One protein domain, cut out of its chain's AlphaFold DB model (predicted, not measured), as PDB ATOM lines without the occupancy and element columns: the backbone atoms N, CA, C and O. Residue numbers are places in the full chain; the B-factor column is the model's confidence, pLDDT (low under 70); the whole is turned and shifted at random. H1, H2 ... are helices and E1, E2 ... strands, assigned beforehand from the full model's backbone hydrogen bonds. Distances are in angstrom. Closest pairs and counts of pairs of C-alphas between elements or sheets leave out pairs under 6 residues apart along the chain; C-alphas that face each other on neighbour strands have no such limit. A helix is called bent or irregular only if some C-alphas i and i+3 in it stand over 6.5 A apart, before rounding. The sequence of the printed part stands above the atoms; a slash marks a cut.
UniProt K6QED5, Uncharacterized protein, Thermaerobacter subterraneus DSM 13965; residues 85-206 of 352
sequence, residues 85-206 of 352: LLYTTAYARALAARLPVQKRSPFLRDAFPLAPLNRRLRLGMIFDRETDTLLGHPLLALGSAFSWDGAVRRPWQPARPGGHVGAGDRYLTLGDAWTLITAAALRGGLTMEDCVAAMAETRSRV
ATOM      1  N   LEU A  85     -44.605 -24.053 -73.071       83.50
ATOM      2  CA  LEU A  85     -43.934 -23.931 -74.369       83.50
ATOM      3  C   LEU A  85     -44.139 -22.552 -75.014       83.50
ATOM      4  O   LEU A  85     -43.206 -21.978 -75.579       83.50
ATOM      5  N   LEU A  86     -45.349 -21.990 -74.922       83.12
ATOM      6  CA  LEU A  86     -45.623 -20.642 -75.436       83.12
ATOM      7  C   LEU A  86     -44.831 -19.572 -74.676       83.12
ATOM      8  O   LEU A  86     -44.277 -18.660 -75.292       83.12
ATOM      9  N   TYR A  87     -44.731 -19.715 -73.357       86.44
ATOM     10  CA  TYR A  87     -43.996 -18.805 -72.485       86.44
ATOM     11  C   TYR A  87     -42.491 -18.858 -72.744       86.44
ATOM     12  O   TYR A  87     -41.869 -17.828 -73.005       86.44
ATOM     13  N   THR A  88     -41.910 -20.057 -72.761       87.44
ATOM     14  CA  THR A  88     -40.490 -20.270 -73.071       87.44
ATOM     15  C   THR A  88     -40.156 -19.808 -74.493       87.44
ATOM     16  O   THR A  88     -39.096 -19.223 -74.722       87.44
ATOM     17  N   THR A  89     -41.086 -19.952 -75.444       88.12
ATOM     18  CA  THR A  89     -40.935 -19.423 -76.808       88.12
ATOM     19  C   THR A  89     -40.939 -17.902 -76.864       88.12
ATOM     20  O   THR A  89     -40.087 -17.304 -77.527       88.12
ATOM     21  N   ALA A  90     -41.882 -17.259 -76.178       89.81
ATOM     22  CA  ALA A  90     -41.929 -15.807 -76.088       89.81
ATOM     23  C   ALA A  90     -40.677 -15.252 -75.394       89.81
ATOM     24  O   ALA A  90     -40.093 -14.285 -75.883       89.81
ATOM     25  N   TYR A  91     -40.202 -15.925 -74.345       92.88
ATOM     26  CA  TYR A  91     -38.972 -15.570 -73.645       92.88
ATOM     27  C   TYR A  91     -37.738 -15.668 -74.540       92.88
ATOM     28  O   TYR A  91     -36.976 -14.705 -74.644       92.88
ATOM     29  N   ALA A  92     -37.574 -16.774 -75.273       93.38
ATOM     30  CA  ALA A  92     -36.496 -16.903 -76.248       93.38
ATOM     31  C   ALA A  92     -36.556 -15.780 -77.300       93.38
ATOM     32  O   ALA A  92     -35.544 -15.161 -77.612       93.38
ATOM     33  N   ARG A  93     -37.740 -15.433 -77.815       93.00
ATOM     34  CA  ARG A  93     -37.879 -14.321 -78.773       93.00
ATOM     35  C   ARG A  93     -37.527 -12.962 -78.164       93.00
ATOM     36  O   ARG A  93     -36.841 -12.177 -78.819       93.00
ATOM     37  N   ALA A  94     -37.939 -12.696 -76.925       95.31
ATOM     38  CA  ALA A  94     -37.601 -11.466 -76.211       95.31
ATOM     39  C   ALA A  94     -36.081 -11.332 -75.994       95.31
ATOM     40  O   ALA A  94     -35.516 -10.255 -76.195       95.31
ATOM     41  N   LEU A  95     -35.397 -12.428 -75.659       96.81
ATOM     42  CA  LEU A  95     -33.934 -12.468 -75.559       96.81
ATOM     43  C   LEU A  95     -33.263 -12.280 -76.923       96.81
ATOM     44  O   LEU A  95     -32.336 -11.485 -77.056       96.81
ATOM     45  N   ALA A  96     -33.759 -12.952 -77.963       96.00
ATOM     46  CA  ALA A  96     -33.227 -12.817 -79.315       96.00
ATOM     47  C   ALA A  96     -33.291 -11.365 -79.812       96.00
ATOM     48  O   ALA A  96     -32.349 -10.894 -80.441       96.00
ATOM     49  N   ALA A  97     -34.358 -10.628 -79.497       96.19
ATOM     50  CA  ALA A  97     -34.484  -9.219 -79.871       96.19
ATOM     51  C   ALA A  97     -33.379  -8.329 -79.266       96.19
ATOM     52  O   ALA A  97     -32.999  -7.332 -79.882       96.19
ATOM     53  N   ARG A  98     -32.828  -8.715 -78.109       96.88
ATOM     54  CA  ARG A  98     -31.743  -8.009 -77.406       96.88
ATOM     55  C   ARG A  98     -30.351  -8.386 -77.911       96.88
ATOM     56  O   ARG A  98     -29.391  -7.666 -77.669       96.88
ATOM     57  N   LEU A  99     -30.225  -9.496 -78.636       96.19
ATOM     58  CA  LEU A  99     -28.961  -9.905 -79.238       96.19
ATOM     59  C   LEU A  99     -28.661  -9.116 -80.527       96.19
ATOM     60  O   LEU A  99     -29.591  -8.736 -81.256       96.19
ATOM     61  N   PRO A 100     -27.366  -8.954 -80.881       95.50
ATOM     62  CA  PRO A 100     -26.952  -8.508 -82.209       95.50
ATOM     63  C   PRO A 100     -27.625  -9.333 -83.309       95.50
ATOM     64  O   PRO A 100     -27.753 -10.551 -83.174       95.50
ATOM     65  N   VAL A 101     -28.026  -8.686 -84.409       94.94
ATOM     66  CA  VAL A 101     -28.817  -9.295 -85.502       94.94
ATOM     67  C   VAL A 101     -28.220 -10.622 -85.984       94.94
ATOM     68  O   VAL A 101     -28.937 -11.607 -86.149       94.94
ATOM     69  N   GLN A 102     -26.897 -10.680 -86.114       95.62
ATOM     70  CA  GLN A 102     -26.147 -11.837 -86.603       95.62
ATOM     71  C   GLN A 102     -26.204 -13.035 -85.638       95.62
ATOM     72  O   GLN A 102     -26.045 -14.178 -86.057       95.62
ATOM     73  N   LYS A 103     -26.460 -12.792 -84.346       95.00
ATOM     74  CA  LYS A 103     -26.561 -13.821 -83.301       95.00
ATOM     75  C   LYS A 103     -27.989 -14.330 -83.080       95.00
ATOM     76  O   LYS A 103     -28.152 -15.387 -82.476       95.00
ATOM     77  N   ARG A 104     -29.019 -13.635 -83.581       94.50
ATOM     78  CA  ARG A 104     -30.434 -13.950 -83.294       94.50
ATOM     79  C   ARG A 104     -30.863 -15.318 -83.811       94.50
ATOM     80  O   ARG A 104     -31.356 -16.133 -83.037       94.50
ATOM     81  N   SER A 105     -30.667 -15.586 -85.102       92.12
ATOM     82  CA  SER A 105     -31.081 -16.859 -85.710       92.12
ATOM     83  C   SER A 105     -30.303 -18.057 -85.152       92.12
ATOM     84  O   SER A 105     -30.943 -19.062 -84.832       92.12
ATOM     85  N   PRO A 106     -28.966 -17.979 -84.959       90.44
ATOM     86  CA  PRO A 106     -28.230 -19.022 -84.251       90.44
ATOM     87  C   PRO A 106     -28.738 -19.274 -82.832       90.44
ATOM     88  O   PRO A 106     -28.982 -20.422 -82.476       90.44
ATOM     89  N   PHE A 107     -28.962 -18.213 -82.052       92.31
ATOM     90  CA  PHE A 107     -29.486 -18.335 -80.696       92.31
ATOM     91  C   PHE A 107     -30.852 -19.027 -80.676       92.31
ATOM     92  O   PHE A 107     -31.029 -19.990 -79.941       92.31
ATOM     93  N   LEU A 108     -31.803 -18.590 -81.509       90.31
ATOM     94  CA  LEU A 108     -33.141 -19.185 -81.541       90.31
ATOM     95  C   LEU A 108     -33.088 -20.667 -81.907       90.31
ATOM     96  O   LEU A 108     -33.763 -21.468 -81.272       90.31
ATOM     97  N   ARG A 109     -32.256 -21.057 -82.875       86.94
ATOM     98  CA  ARG A 109     -32.086 -22.466 -83.250       86.94
ATOM     99  C   ARG A 109     -31.603 -23.331 -82.082       86.94
ATOM    100  O   ARG A 109     -32.039 -24.475 -81.969       86.94
ATOM    101  N   ASP A 110     -30.732 -22.793 -81.234       84.75
ATOM    102  CA  ASP A 110     -30.050 -23.557 -80.190       84.75
ATOM    103  C   ASP A 110     -30.732 -23.438 -78.814       84.75
ATOM    104  O   ASP A 110     -30.567 -24.319 -77.976       84.75
ATOM    105  N   ALA A 111     -31.519 -22.388 -78.566       85.00
ATOM    106  CA  ALA A 111     -32.146 -22.121 -77.268       85.00
ATOM    107  C   ALA A 111     -33.425 -22.939 -77.020       85.00
ATOM    108  O   ALA A 111     -33.765 -23.211 -75.871       85.00
ATOM    109  N   PHE A 112     -34.144 -23.355 -78.071       83.69
ATOM    110  CA  PHE A 112     -35.418 -24.066 -77.912       83.69
ATOM    111  C   PHE A 112     -35.247 -25.481 -77.359       83.69
ATOM    112  O   PHE A 112     -34.504 -26.248 -77.966       83.69
ATOM    113  N   PRO A 113     -36.005 -25.918 -76.335       76.69
ATOM    114  CA  PRO A 113     -35.834 -27.232 -75.695       76.69
ATOM    115  C   PRO A 113     -35.758 -28.432 -76.652       76.69
ATOM    116  O   PRO A 113     -35.027 -29.387 -76.409       76.69
ATOM    117  N   LEU A 114     -36.475 -28.378 -77.777       79.25
ATOM    118  CA  LEU A 114     -36.504 -29.450 -78.776       79.25
ATOM    119  C   LEU A 114     -35.310 -29.459 -79.744       79.25
ATOM    120  O   LEU A 114     -35.202 -30.387 -80.550       79.25
ATOM    121  N   ALA A 115     -34.418 -28.470 -79.674       83.38
ATOM    122  CA  ALA A 115     -33.235 -28.392 -80.520       83.38
ATOM    123  C   ALA A 115     -32.373 -29.664 -80.381       83.38
ATOM    124  O   ALA A 115     -32.224 -30.195 -79.274       83.38
ATOM    125  N   PRO A 116     -31.740 -30.154 -81.466       79.31
ATOM    126  CA  PRO A 116     -30.853 -31.317 -81.397       79.31
ATOM    127  C   PRO A 116     -29.729 -31.142 -80.373       79.31
ATOM    128  O   PRO A 116     -29.381 -32.089 -79.665       79.31
ATOM    129  N   LEU A 117     -29.207 -29.914 -80.262       78.44
ATOM    130  CA  LEU A 117     -28.232 -29.546 -79.244       78.44
ATOM    131  C   LEU A 117     -28.808 -29.746 -77.843       78.44
ATOM    132  O   LEU A 117     -28.121 -30.304 -77.002       78.44
ATOM    133  N   ASN A 118     -30.074 -29.392 -77.609       79.19
ATOM    134  CA  ASN A 118     -30.711 -29.472 -76.297       79.19
ATOM    135  C   ASN A 118     -30.970 -30.902 -75.812       79.19
ATOM    136  O   ASN A 118     -30.874 -31.188 -74.622       79.19
ATOM    137  N   ARG A 119     -31.161 -31.840 -76.744       71.44
ATOM    138  CA  ARG A 119     -31.191 -33.280 -76.435       71.44
ATOM    139  C   ARG A 119     -29.820 -33.822 -76.022       71.44
ATOM    140  O   ARG A 119     -29.739 -34.787 -75.264       71.44
ATOM    141  N   ARG A 120     -28.737 -33.213 -76.519       70.25
ATOM    142  CA  ARG A 120     -27.354 -33.510 -76.101       70.25
ATOM    143  C   ARG A 120     -26.984 -32.751 -74.825       70.25
ATOM    144  O   ARG A 120     -26.312 -33.318 -73.952       70.25
ATOM    145  N   LEU A 121     -27.466 -31.515 -74.688       64.44
ATOM    146  CA  LEU A 121     -27.259 -30.643 -73.540       64.44
ATOM    147  C   LEU A 121     -27.813 -31.281 -72.291       64.44
ATOM    148  O   LEU A 121     -28.845 -31.947 -72.246       64.44
ATOM    149  N   ARG A 122     -27.004 -31.117 -71.268       68.94
ATOM    150  CA  ARG A 122     -27.015 -31.902 -70.061       68.94
ATOM    151  C   ARG A 122     -27.876 -31.186 -69.028       68.94
ATOM    152  O   ARG A 122     -27.330 -30.616 -68.097       68.94
ATOM    153  N   LEU A 123     -29.201 -31.164 -69.197       82.00
ATOM    154  CA  LEU A 123     -30.062 -30.686 -68.107       82.00
ATOM    155  C   LEU A 123     -29.822 -31.524 -66.848       82.00
ATOM    156  O   LEU A 123     -29.615 -32.721 -66.953       82.00
ATOM    157  N   GLY A 124     -29.803 -30.913 -65.670       84.06
ATOM    158  CA  GLY A 124     -29.232 -31.502 -64.455       84.06
ATOM    159  C   GLY A 124     -27.741 -31.191 -64.260       84.06
ATOM    160  O   GLY A 124     -27.059 -31.885 -63.510       84.06
ATOM    161  N   MET A 125     -27.212 -30.166 -64.927       87.56
ATOM    162  CA  MET A 125     -25.824 -29.710 -64.782       87.56
ATOM    163  C   MET A 125     -25.763 -28.250 -64.347       87.56
ATOM    164  O   MET A 125     -26.783 -27.579 -64.198       87.56
ATOM    165  N   ILE A 126     -24.550 -27.754 -64.142       88.62
ATOM    166  CA  ILE A 126     -24.272 -26.378 -63.746       88.62
ATOM    167  C   ILE A 126     -23.460 -25.731 -64.865       88.62
ATOM    168  O   ILE A 126     -22.380 -26.206 -65.191       88.62
ATOM    169  N   PHE A 127     -23.963 -24.664 -65.468       89.81
ATOM    170  CA  PHE A 127     -23.222 -23.871 -66.440       89.81
ATOM    171  C   PHE A 127     -22.293 -22.891 -65.718       89.81
ATOM    172  O   PHE A 127     -22.758 -22.063 -64.937       89.81
ATOM    173  N   ASP A 128     -20.990 -23.006 -65.968       89.56
ATOM    174  CA  ASP A 128     -19.970 -22.043 -65.561       89.56
ATOM    175  C   ASP A 128     -19.750 -21.029 -66.684       89.56
ATOM    176  O   ASP A 128     -19.180 -21.349 -67.731       89.56
ATOM    177  N   ARG A 129     -20.220 -19.803 -66.450       87.56
ATOM    178  CA  ARG A 129     -20.216 -18.710 -67.427       87.56
ATOM    179  C   ARG A 129     -18.818 -18.190 -67.732       87.56
ATOM    180  O   ARG A 129     -18.592 -17.695 -68.829       87.56
ATOM    181  N   GLU A 130     -17.895 -18.283 -66.778       86.88
ATOM    182  CA  GLU A 130     -16.530 -17.772 -66.953       86.88
ATOM    183  C   GLU A 130     -15.699 -18.683 -67.854       86.88
ATOM    184  O   GLU A 130     -14.853 -18.215 -68.609       86.88
ATOM    185  N   THR A 131     -15.939 -19.993 -67.777       87.88
ATOM    186  CA  THR A 131     -15.149 -21.005 -68.492       87.88
ATOM    187  C   THR A 131     -15.899 -21.653 -69.658       87.88
ATOM    188  O   THR A 131     -15.391 -22.603 -70.250       87.88
ATOM    189  N   ASP A 132     -17.109 -21.178 -69.978       89.94
ATOM    190  CA  ASP A 132     -18.026 -21.742 -70.986       89.94
ATOM    191  C   ASP A 132     -18.178 -23.275 -70.878       89.94
ATOM    192  O   ASP A 132     -18.109 -24.017 -71.862       89.94
ATOM    193  N   THR A 133     -18.328 -23.775 -69.648       89.50
ATOM    194  CA  THR A 133     -18.251 -25.212 -69.338       89.50
ATOM    195  C   THR A 133     -19.482 -25.695 -68.571       89.50
ATOM    196  O   THR A 133     -20.009 -25.018 -67.692       89.50
ATOM    197  N   LEU A 134     -19.939 -26.912 -68.870       89.69
ATOM    198  CA  LEU A 134     -21.002 -27.608 -68.145       89.69
ATOM    199  C   LEU A 134     -20.407 -28.520 -67.070       89.69
ATOM    200  O   LEU A 134     -19.824 -29.562 -67.370       89.69
ATOM    201  N   LEU A 135     -20.590 -28.154 -65.812       88.06
ATOM    202  CA  LEU A 135     -20.102 -28.868 -64.641       88.06
ATOM    203  C   LEU A 135     -21.133 -29.872 -64.122       88.06
ATOM    204  O   LEU A 135     -22.339 -29.616 -64.077       88.06
ATOM    205  N   GLY A 136     -20.637 -31.030 -63.706       85.06
ATOM    206  CA  GLY A 136     -21.399 -32.114 -63.111       85.06
ATOM    207  C   GLY A 136     -22.093 -31.717 -61.822       85.06
ATOM    208  O   GLY A 136     -21.426 -31.344 -60.858       85.06
ATOM    209  N   HIS A 137     -23.417 -31.875 -61.756       82.69
ATOM    210  CA  HIS A 137     -24.107 -31.755 -60.475       82.69
ATOM    211  C   HIS A 137     -23.644 -32.884 -59.528       82.69
ATOM    212  O   HIS A 137     -23.584 -34.040 -59.966       82.69
ATOM    213  N   PRO A 138     -23.355 -32.608 -58.239       77.81
ATOM    214  CA  PRO A 138     -22.799 -33.603 -57.315       77.81
ATOM    215  C   PRO A 138     -23.620 -34.889 -57.165       77.81
ATOM    216  O   PRO A 138     -23.052 -35.953 -56.952       77.81
ATOM    217  N   LEU A 139     -24.945 -34.806 -57.310       77.31
ATOM    218  CA  LEU A 139     -25.839 -35.969 -57.217       77.31
ATOM    219  C   LEU A 139     -26.009 -36.740 -58.531       77.31
ATOM    220  O   LEU A 139     -26.575 -37.827 -58.525       77.31
ATOM    221  N   LEU A 140     -25.587 -36.168 -59.660       80.75
ATOM    222  CA  LEU A 140     -25.928 -36.690 -60.986       80.75
ATOM    223  C   LEU A 140     -24.703 -37.096 -61.805       80.75
ATOM    224  O   LEU A 140     -24.726 -38.111 -62.492       80.75
ATOM    225  N   ALA A 141     -23.644 -36.290 -61.765       78.94
ATOM    226  CA  ALA A 141     -22.462 -36.464 -62.604       78.94
ATOM    227  C   ALA A 141     -21.203 -35.910 -61.922       78.94
ATOM    228  O   ALA A 141     -20.426 -35.180 -62.539       78.94
ATOM    229  N   LEU A 142     -21.014 -36.233 -60.637       81.19
ATOM    230  CA  LEU A 142     -19.886 -35.750 -59.839       81.19
ATOM    231  C   LEU A 142     -18.546 -35.944 -60.567       81.19
ATOM    232  O   LEU A 142     -18.295 -36.972 -61.199       81.19
ATOM    233  N   GLY A 143     -17.670 -34.948 -60.460       81.69
ATOM    234  CA  GLY A 143     -16.298 -35.069 -60.945       81.69
ATOM    235  C   GLY A 143     -16.122 -34.871 -62.455       81.69
ATOM    236  O   GLY A 143     -15.039 -35.122 -62.982       81.69
ATOM    237  N   SER A 144     -17.181 -34.489 -63.177       86.62
ATOM    238  CA  SER A 144     -17.163 -34.367 -64.638       86.62
ATOM    239  C   SER A 144     -17.437 -32.934 -65.085       86.62
ATOM    240  O   SER A 144     -18.342 -32.292 -64.565       86.62
ATOM    241  N   ALA A 145     -16.704 -32.470 -66.091       89.50
ATOM    242  CA  ALA A 145     -16.996 -31.254 -66.841       89.50
ATOM    243  C   ALA A 145     -17.143 -31.576 -68.326       89.50
ATOM    244  O   ALA A 145     -16.551 -32.540 -68.825       89.50
ATOM    245  N   PHE A 146     -17.933 -30.769 -69.026       88.44
ATOM    246  CA  PHE A 146     -18.199 -30.932 -70.444       88.44
ATOM    247  C   PHE A 146     -18.158 -29.600 -71.185       88.44
ATOM    248  O   PHE A 146     -18.525 -28.573 -70.620       88.44
ATOM    249  N   SER A 147     -17.778 -29.620 -72.462       89.56
ATOM    250  CA  SER A 147     -18.038 -28.489 -73.359       89.56
ATOM    251  C   SER A 147     -19.544 -28.215 -73.467       89.56
ATOM    252  O   SER A 147     -20.359 -29.105 -73.204       89.56
ATOM    253  N   TRP A 148     -19.921 -26.999 -73.872       86.62
ATOM    254  CA  TRP A 148     -21.324 -26.599 -74.051       86.62
ATOM    255  C   TRP A 148     -22.126 -27.570 -74.935       86.62
ATOM    256  O   TRP A 148     -23.237 -27.963 -74.598       86.62
ATOM    257  N   ASP A 149     -21.540 -28.031 -76.038       83.75
ATOM    258  CA  ASP A 149     -22.159 -29.013 -76.938       83.75
ATOM    259  C   ASP A 149     -22.209 -30.447 -76.371       83.75
ATOM    260  O   ASP A 149     -22.787 -31.355 -76.974       83.75
ATOM    261  N   GLY A 150     -21.606 -30.658 -75.202       80.56
ATOM    262  CA  GLY A 150     -21.511 -31.931 -74.513       80.56
ATOM    263  C   GLY A 150     -20.525 -32.922 -75.131       80.56
ATOM    264  O   GLY A 150     -20.492 -34.057 -74.641       80.56
ATOM    265  N   ALA A 151     -19.758 -32.538 -76.159       82.06
ATOM    266  CA  ALA A 151     -18.886 -33.429 -76.926       82.06
ATOM    267  C   ALA A 151     -17.597 -33.800 -76.180       82.06
ATOM    268  O   ALA A 151     -17.201 -34.964 -76.156       82.06
ATOM    269  N   VAL A 152     -16.957 -32.831 -75.528       82.94
ATOM    270  CA  VAL A 152     -15.703 -33.040 -74.799       82.94
ATOM    271  C   VAL A 152     -16.021 -33.275 -73.334       82.94
ATOM    272  O   VAL A 152     -16.679 -32.445 -72.718       82.94
ATOM    273  N   ARG A 153     -15.534 -34.379 -72.756       86.75
ATOM    274  CA  ARG A 153     -15.596 -34.651 -71.312       86.75
ATOM    275  C   ARG A 153     -14.210 -34.509 -70.700       86.75
ATOM    276  O   ARG A 153     -13.249 -35.059 -71.228       86.75
ATOM    277  N   ARG A 154     -14.118 -33.829 -69.561       87.06
ATOM    278  CA  ARG A 154     -12.881 -33.697 -68.783       87.06
ATOM    279  C   ARG A 154     -13.140 -34.008 -67.308       87.06
ATOM    280  O   ARG A 154     -14.261 -33.786 -66.835       87.06
ATOM    281  N   PRO A 155     -12.143 -34.527 -66.573       84.56
ATOM    282  CA  PRO A 155     -12.201 -34.550 -65.122       84.56
ATOM    283  C   PRO A 155     -12.345 -33.124 -64.601       84.56
ATOM    284  O   PRO A 155     -11.710 -32.201 -65.108       84.56
ATOM    285  N   TRP A 156     -13.173 -32.948 -63.586       79.88
ATOM    286  CA  TRP A 156     -13.329 -31.667 -62.924       79.88
ATOM    287  C   TRP A 156     -13.490 -31.896 -61.437       79.88
ATOM    288  O   TRP A 156     -14.339 -32.671 -61.011       79.88
ATOM    289  N   GLN A 157     -12.660 -31.232 -60.645       71.06
ATOM    290  CA  GLN A 157     -12.799 -31.239 -59.200       71.06
ATOM    291  C   GLN A 157     -13.369 -29.888 -58.777       71.06
ATOM    292  O   GLN A 157     -12.760 -28.859 -59.081       71.06
ATOM    293  N   PRO A 158     -14.523 -29.851 -58.092       63.44
ATOM    294  CA  PRO A 158     -14.982 -28.608 -57.504       63.44
ATOM    295  C   PRO A 158     -13.919 -28.091 -56.536       63.44
ATOM    296  O   PRO A 158     -13.492 -28.825 -55.648       63.44
ATOM    297  N   ALA A 159     -13.539 -26.816 -56.671       55.34
ATOM    298  CA  ALA A 159     -12.580 -26.174 -55.769       55.34
ATOM    299  C   ALA A 159     -13.004 -26.300 -54.289       55.34
ATOM    300  O   ALA A 159     -12.155 -26.344 -53.401       55.34
ATOM    301  N   ARG A 160     -14.320 -26.401 -54.028       51.38
ATOM    302  CA  ARG A 160     -14.923 -26.802 -52.745       51.38
ATOM    303  C   ARG A 160     -16.239 -27.563 -52.978       51.38
ATOM    304  O   ARG A 160     -17.011 -27.145 -53.845       51.38
ATOM    305  N   PRO A 161     -16.568 -28.611 -52.198       43.25
ATOM    306  CA  PRO A 161     -17.916 -29.180 -52.175       43.25
ATOM    307  C   PRO A 161     -18.951 -28.079 -51.894       43.25
ATOM    308  O   PRO A 161     -18.836 -27.364 -50.902       43.25
ATOM    309  N   GLY A 162     -19.927 -27.897 -52.788       50.41
ATOM    310  CA  GLY A 162     -20.908 -26.805 -52.692       50.41
ATOM    311  C   GLY A 162     -20.442 -25.442 -53.228       50.41
ATOM    312  O   GLY A 162     -21.189 -24.480 -53.108       50.41
ATOM    313  N   GLY A 163     -19.269 -25.343 -53.867       42.78
ATOM    314  CA  GLY A 163     -18.693 -24.088 -54.388       42.78
ATOM    315  C   GLY A 163     -19.501 -23.361 -55.476       42.78
ATOM    316  O   GLY A 163     -19.176 -22.230 -55.815       42.78
ATOM    317  N   HIS A 164     -20.566 -23.977 -55.997       53.16
ATOM    318  CA  HIS A 164     -21.515 -23.347 -56.930       53.16
ATOM    319  C   HIS A 164     -22.705 -22.694 -56.223       53.16
ATOM    320  O   HIS A 164     -23.436 -21.906 -56.818       53.16
ATOM    321  N   VAL A 165     -22.928 -23.032 -54.951       47.12
ATOM    322  CA  VAL A 165     -24.071 -22.557 -54.174       47.12
ATOM    323  C   VAL A 165     -23.763 -21.147 -53.680       47.12
ATOM    324  O   VAL A 165     -23.017 -20.967 -52.726       47.12
ATOM    325  N   GLY A 166     -24.366 -20.139 -54.315       47.25
ATOM    326  CA  GLY A 166     -24.278 -18.742 -53.871       47.25
ATOM    327  C   GLY A 166     -23.462 -17.801 -54.752       47.25
ATOM    328  O   GLY A 166     -23.534 -16.603 -54.518       47.25
ATOM    329  N   ALA A 167     -22.785 -18.301 -55.789       57.31
ATOM    330  CA  ALA A 167     -22.126 -17.479 -56.808       57.31
ATOM    331  C   ALA A 167     -22.982 -17.415 -58.086       57.31
ATOM    332  O   ALA A 167     -22.595 -17.935 -59.133       57.31
ATOM    333  N   GLY A 168     -24.180 -16.825 -57.973       61.97
ATOM    334  CA  GLY A 168     -25.163 -16.748 -59.068       61.97
ATOM    335  C   GLY A 168     -24.668 -15.975 -60.297       61.97
ATOM    336  O   GLY A 168     -25.126 -16.223 -61.410       61.97
ATOM    337  N   ASP A 169     -23.673 -15.108 -60.116       72.62
ATOM    338  CA  ASP A 169     -23.048 -14.371 -61.216       72.62
ATOM    339  C   ASP A 169     -22.189 -15.267 -62.108       72.62
ATOM    340  O   ASP A 169     -22.081 -15.022 -63.307       72.62
ATOM    341  N   ARG A 170     -21.635 -16.353 -61.566       84.62
ATOM    342  CA  ARG A 170     -20.790 -17.280 -62.323       84.62
ATOM    343  C   ARG A 170     -21.533 -18.538 -62.745       84.62
ATOM    344  O   ARG A 170     -21.398 -18.979 -63.885       84.62
ATOM    345  N   TYR A 171     -22.291 -19.131 -61.830       86.38
ATOM    346  CA  TYR A 171     -22.896 -20.439 -62.036       86.38
ATOM    347  C   TYR A 171     -24.403 -20.343 -62.240       86.38
ATOM    348  O   TYR A 171     -25.113 -19.748 -61.431       86.38
ATOM    349  N   LEU A 172     -24.895 -21.018 -63.276       88.38
ATOM    350  CA  LEU A 172     -26.318 -21.169 -63.554       88.38
ATOM    351  C   LEU A 172     -26.687 -22.652 -63.579       88.38
ATOM    352  O   LEU A 172     -26.164 -23.427 -64.373       88.38
ATOM    353  N   THR A 173     -27.599 -23.072 -62.710       88.50
ATOM    354  CA  THR A 173     -28.121 -24.444 -62.711       88.50
ATOM    355  C   THR A 173     -29.064 -24.652 -63.886       88.50
ATOM    356  O   THR A 173     -30.052 -23.934 -64.005       88.50
ATOM    357  N   LEU A 174     -28.792 -25.656 -64.717       89.81
ATOM    358  CA  LEU A 174     -29.611 -26.018 -65.873       89.81
ATOM    359  C   LEU A 174     -30.651 -27.053 -65.453       89.81
ATOM    360  O   LEU A 174     -30.459 -28.252 -65.643       89.81
ATOM    361  N   GLY A 175     -31.699 -26.590 -64.784       90.12
ATOM    362  CA  GLY A 175     -32.702 -27.444 -64.158       90.12
ATOM    363  C   GLY A 175     -33.941 -27.711 -65.006       90.12
ATOM    364  O   GLY A 175     -34.654 -28.649 -64.684       90.12
ATOM    365  N   ASP A 176     -34.178 -26.922 -66.054       90.25
ATOM    366  CA  ASP A 176     -35.400 -26.890 -66.871       90.25
ATOM    367  C   ASP A 176     -35.144 -26.193 -68.231       90.25
ATOM    368  O   ASP A 176     -34.006 -25.862 -68.583       90.25
ATOM    369  N   ALA A 177     -36.208 -25.951 -69.003       88.38
ATOM    370  CA  ALA A 177     -36.159 -25.206 -70.262       88.38
ATOM    371  C   ALA A 177     -35.810 -23.712 -70.087       88.38
ATOM    372  O   ALA A 177     -35.081 -23.143 -70.902       88.38
ATOM    373  N   TRP A 178     -36.300 -23.061 -69.031       89.88
ATOM    374  CA  TRP A 178     -36.082 -21.632 -68.776       89.88
ATOM    375  C   TRP A 178     -34.614 -21.297 -68.526       89.88
ATOM    376  O   TRP A 178     -34.055 -20.355 -69.101       89.88
ATOM    377  N   THR A 179     -33.971 -22.088 -67.673       90.44
ATOM    378  CA  THR A 179     -32.554 -21.960 -67.326       90.44
ATOM    379  C   THR A 179     -31.652 -22.301 -68.508       90.44
ATOM    380  O   THR A 179     -30.609 -21.671 -68.673       90.44
ATOM    381  N   LEU A 180     -32.078 -23.209 -69.388       90.12
ATOM    382  CA  LEU A 180     -31.397 -23.522 -70.645       90.12
ATOM    383  C   LEU A 180     -31.393 -22.340 -71.622       90.12
ATOM    384  O   LEU A 180     -30.333 -21.943 -72.107       90.12
ATOM    385  N   ILE A 181     -32.566 -21.745 -71.867       92.12
ATOM    386  CA  ILE A 181     -32.716 -20.558 -72.724       92.12
ATOM    387  C   ILE A 181     -31.891 -19.394 -72.161       92.12
ATOM    388  O   ILE A 181     -31.169 -18.720 -72.897       92.12
ATOM    389  N   THR A 182     -31.949 -19.197 -70.841       92.75
ATOM    390  CA  THR A 182     -31.170 -18.168 -70.139       92.75
ATOM    391  C   THR A 182     -29.668 -18.400 -70.309       92.75
ATOM    392  O   THR A 182     -28.941 -17.471 -70.650       92.75
ATOM    393  N   ALA A 183     -29.188 -19.635 -70.150       91.50
ATOM    394  CA  ALA A 183     -27.779 -19.967 -70.341       91.50
ATOM    395  C   ALA A 183     -27.302 -19.680 -71.772       91.50
ATOM    396  O   ALA A 183     -26.256 -19.057 -71.957       91.50
ATOM    397  N   ALA A 184     -28.093 -20.062 -72.780       91.81
ATOM    398  CA  ALA A 184     -27.787 -19.774 -74.180       91.81
ATOM    399  C   ALA A 184     -27.712 -18.261 -74.460       91.81
ATOM    400  O   ALA A 184     -26.855 -17.816 -75.225       91.81
ATOM    401  N   ALA A 185     -28.568 -17.460 -73.822       93.56
ATOM    402  CA  ALA A 185     -28.592 -16.008 -73.988       93.56
ATOM    403  C   ALA A 185     -27.379 -15.331 -73.338       93.56
ATOM    404  O   ALA A 185     -26.728 -14.496 -73.972       93.56
ATOM    405  N   LEU A 186     -27.028 -15.745 -72.117       92.12
ATOM    406  CA  LEU A 186     -25.827 -15.278 -71.420       92.12
ATOM    407  C   LEU A 186     -24.564 -15.609 -72.223       92.12
ATOM    408  O   LEU A 186     -23.710 -14.752 -72.428       92.12
ATOM    409  N   ARG A 187     -24.483 -16.829 -72.766       90.62
ATOM    410  CA  ARG A 187     -23.401 -17.248 -73.670       90.62
ATOM    411  C   ARG A 187     -23.373 -16.440 -74.973       90.62
ATOM    412  O   ARG A 187     -22.314 -16.210 -75.548       90.62
ATOM    413  N   GLY A 188     -24.534 -15.969 -75.432       90.50
ATOM    414  CA  GLY A 188     -24.673 -15.044 -76.559       90.50
ATOM    415  C   GLY A 188     -24.134 -13.633 -76.287       90.50
ATOM    416  O   GLY A 188     -23.897 -12.886 -77.246       90.50
ATOM    417  N   GLY A 189     -23.880 -13.293 -75.020       91.81
ATOM    418  CA  GLY A 189     -23.341 -12.012 -74.564       91.81
ATOM    419  C   GLY A 189     -24.346 -11.121 -73.833       91.81
ATOM    420  O   GLY A 189     -24.023  -9.965 -73.586       91.81
ATOM    421  N   LEU A 190     -25.544 -11.620 -73.509       94.50
ATOM    422  CA  LEU A 190     -26.480 -10.877 -72.661       94.50
ATOM    423  C   LEU A 190     -26.066 -10.928 -71.188       94.50
ATOM    424  O   LEU A 190     -25.387 -11.854 -70.735       94.50
ATOM    425  N   THR A 191     -26.512  -9.934 -70.431       92.75
ATOM    426  CA  THR A 191     -26.355  -9.876 -68.976       92.75
ATOM    427  C   THR A 191     -27.516 -10.572 -68.261       92.75
ATOM    428  O   THR A 191     -28.537 -10.917 -68.857       92.75
ATOM    429  N   MET A 192     -27.385 -10.784 -66.946       89.56
ATOM    430  CA  MET A 192     -28.515 -11.276 -66.149       89.56
ATOM    431  C   MET A 192     -29.652 -10.245 -66.093       89.56
ATOM    432  O   MET A 192     -30.820 -10.628 -66.083       89.56
ATOM    433  N   GLU A 193     -29.326  -8.953 -66.112       92.38
ATOM    434  CA  GLU A 193     -30.310  -7.869 -66.150       92.38
ATOM    435  C   GLU A 193     -31.142  -7.914 -67.435       92.38
ATOM    436  O   GLU A 193     -32.370  -7.842 -67.370       92.38
ATOM    437  N   ASP A 194     -30.506  -8.156 -68.587       94.88
ATOM    438  CA  ASP A 194     -31.206  -8.357 -69.861       94.88
ATOM    439  C   ASP A 194     -32.190  -9.530 -69.788       94.88
ATOM    440  O   ASP A 194     -33.322  -9.433 -70.273       94.88
ATOM    441  N   CYS A 195     -31.772 -10.635 -69.164       94.19
ATOM    442  CA  CYS A 195     -32.607 -11.818 -68.978       94.19
ATOM    443  C   CYS A 195     -33.805 -11.536 -68.065       94.19
ATOM    444  O   CYS A 195     -34.935 -11.900 -68.397       94.19
ATOM    445  N   VAL A 196     -33.591 -10.834 -66.950       91.00
ATOM    446  CA  VAL A 196     -34.666 -10.412 -66.038       91.00
ATOM    447  C   VAL A 196     -35.648  -9.476 -66.750       91.00
ATOM    448  O   VAL A 196     -36.861  -9.674 -66.655       91.00
ATOM    449  N   ALA A 197     -35.150  -8.509 -67.522       92.94
ATOM    450  CA  ALA A 197     -35.984  -7.596 -68.296       92.94
ATOM    451  C   ALA A 197     -36.801  -8.331 -69.375       92.94
ATOM    452  O   ALA A 197     -37.996  -8.077 -69.529       92.94
ATOM    453  N   ALA A 198     -36.192  -9.279 -70.095       94.75
ATOM    454  CA  ALA A 198     -36.882 -10.103 -71.087       94.75
ATOM    455  C   ALA A 198     -37.947 -11.016 -70.454       94.75
ATOM    456  O   ALA A 198     -39.015 -11.222 -71.034       94.75
ATOM    457  N   MET A 199     -37.689 -11.540 -69.252       90.19
ATOM    458  CA  MET A 199     -38.658 -12.323 -68.483       90.19
ATOM    459  C   MET A 199     -39.862 -11.467 -68.073       90.19
ATOM    460  O   MET A 199     -41.006 -11.889 -68.244       90.19
ATOM    461  N   ALA A 200     -39.617 -10.253 -67.571       87.38
ATOM    462  CA  ALA A 200     -40.674  -9.309 -67.215       87.38
ATOM    463  C   ALA A 200     -41.529  -8.929 -68.439       87.38
ATOM    464  O   ALA A 200     -42.756  -9.007 -68.381       87.38
ATOM    465  N   GLU A 201     -40.894  -8.622 -69.575       90.06
ATOM    466  CA  GLU A 201     -41.582  -8.378 -70.851       90.06
ATOM    467  C   GLU A 201     -42.435  -9.584 -71.266       90.06
ATOM    468  O   GLU A 201     -43.607  -9.430 -71.610       90.06
ATOM    469  N   THR A 202     -41.879 -10.793 -71.181       89.19
ATOM    470  CA  THR A 202     -42.589 -12.029 -71.534       89.19
ATOM    471  C   THR A 202     -43.839 -12.208 -70.685       89.19
ATOM    472  O   THR A 202     -44.915 -12.429 -71.233       89.19
ATOM    473  N   ARG A 203     -43.721 -12.045 -69.365       82.94
ATOM    474  CA  ARG A 203     -44.848 -12.154 -68.429       82.94
ATOM    475  C   ARG A 203     -45.896 -11.055 -68.614       82.94
ATOM    476  O   ARG A 203     -47.058 -11.287 -68.305       82.94
ATOM    477  N   SER A 204     -45.510  -9.887 -69.134       80.56
ATOM    478  CA  SER A 204     -46.456  -8.810 -69.459       80.56
ATOM    479  C   SER A 204     -47.254  -9.063 -70.745       80.56
ATOM    480  O   SER A 204     -48.380  -8.591 -70.867       80.56
ATOM    481  N   ARG A 205     -46.686  -9.806 -71.706       79.44
ATOM    482  CA  ARG A 205     -47.304 -10.069 -73.020       79.44
ATOM    483  C   ARG A 205     -48.037 -11.397 -73.081       79.44
ATOM    484  O   ARG A 205     -49.115 -11.480 -73.659       79.44
ATOM    485  N   VAL A 206     -47.436 -12.439 -72.517       76.25
ATOM    486  CA  VAL A 206     -48.050 -13.759 -72.393       76.25
ATOM    487  C   VAL A 206     -48.722 -13.799 -71.036       76.25
ATOM    488  O   VAL A 206     -48.136 -14.160 -70.018       76.25
TER     489      VAL A 206
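This is residues 85 to 206 of the 352 residues of an uncharacterized protein of Thermaerobacter subterraneus DSM 13965 (UniProt K6QED5). A helical half and a strand half stand end to end: helices H1, H2 and H4 form a three-helix bundle with H5 crossing H1 and H4, and H4 also packs on one face of a strongly twisted five-strand sheet, over E1 and E5. The short H3 lies on the way from H2 to the sheet, and a long loop, residues 156 to 170, leads from one edge strand, E4, to the other, E5. The printed part has 122 residues, in the order H1 H2 H3 E1 E2 E3 E4 E5 H4 H5; the sheet, E4 E3 E2 E1 E5, is antiparallel throughout and the class is mixed. The whole is compact, with a radius of gyration of the C-alphas of 14.3 A and spans of 41 by 29 by 24 A.

H1, residues 85 to 98, and H2, residues 101 to 111, form a helical hairpin at a shallow tilt of 25 degrees, touching with residues 92 to 97 of H1 alone; the closest C-alphas, of Ala 96 and Arg 104, are 5.0 A apart. H2 is irregular: C-alphas 102 and 105 are 7.1 A apart. H3, residues 116 to 120, touches H2 only at the corner, C-alphas of Asp 110 and Leu 117 at 6.3 A. E1, residues 125 to 128, E2, 133 to 136, E3, 144 to 147, and E4, 153 to 155, form a meander, each strand the antiparallel neighbour of the one before. Within hydrogen-bond range are N 135 and O 126 at 2.7 A, N 146 and O 134 at 2.8 A, and N 154 and O 145 at 2.9 A. E5, residues 171 to 174, is antiparallel to E1, with N 127 and O 172 at 2.8 A. H4, residues 177 to 188, is on the sheet at a height of 9.3 A, over E1 and E5, only just slantwise to the strands at 31 degrees to E5 on the local plane. H4 touches H2, opposite ways at a shallow tilt of 32 degrees, C-alphas of Ala 111 and Ile 181 at 4.8 A. H5, residues 192 to 205, touches H1 at a steep tilt of 52 degrees, C-alphas of Ala 94 and Ala 198 at 5.4 A. Every O i to N i+4 pair is within hydrogen-bond range in H3, H4 and H5, against 9 of 10 in H1 and 5 of 7 in H2.

H1 begins at C-alpha 85 (-43.934, -23.931, -74.369) and is 20.3 A long; H2 measures 15.6 A, H4 16.6 A and H5 20.0 A. E3 measures 10.6 A, and H5 ends at C-alpha 205 (-47.304, -10.069, -73.020).

The C-alphas farthest apart, of Pro 155 and Arg 205, are 43.5 A apart. The printed part has no cut, and the E4 to E5 link is long. Mean pLDDT of the printed part is 83.9; residues 121 to 122 and 158 to 168 are under 70.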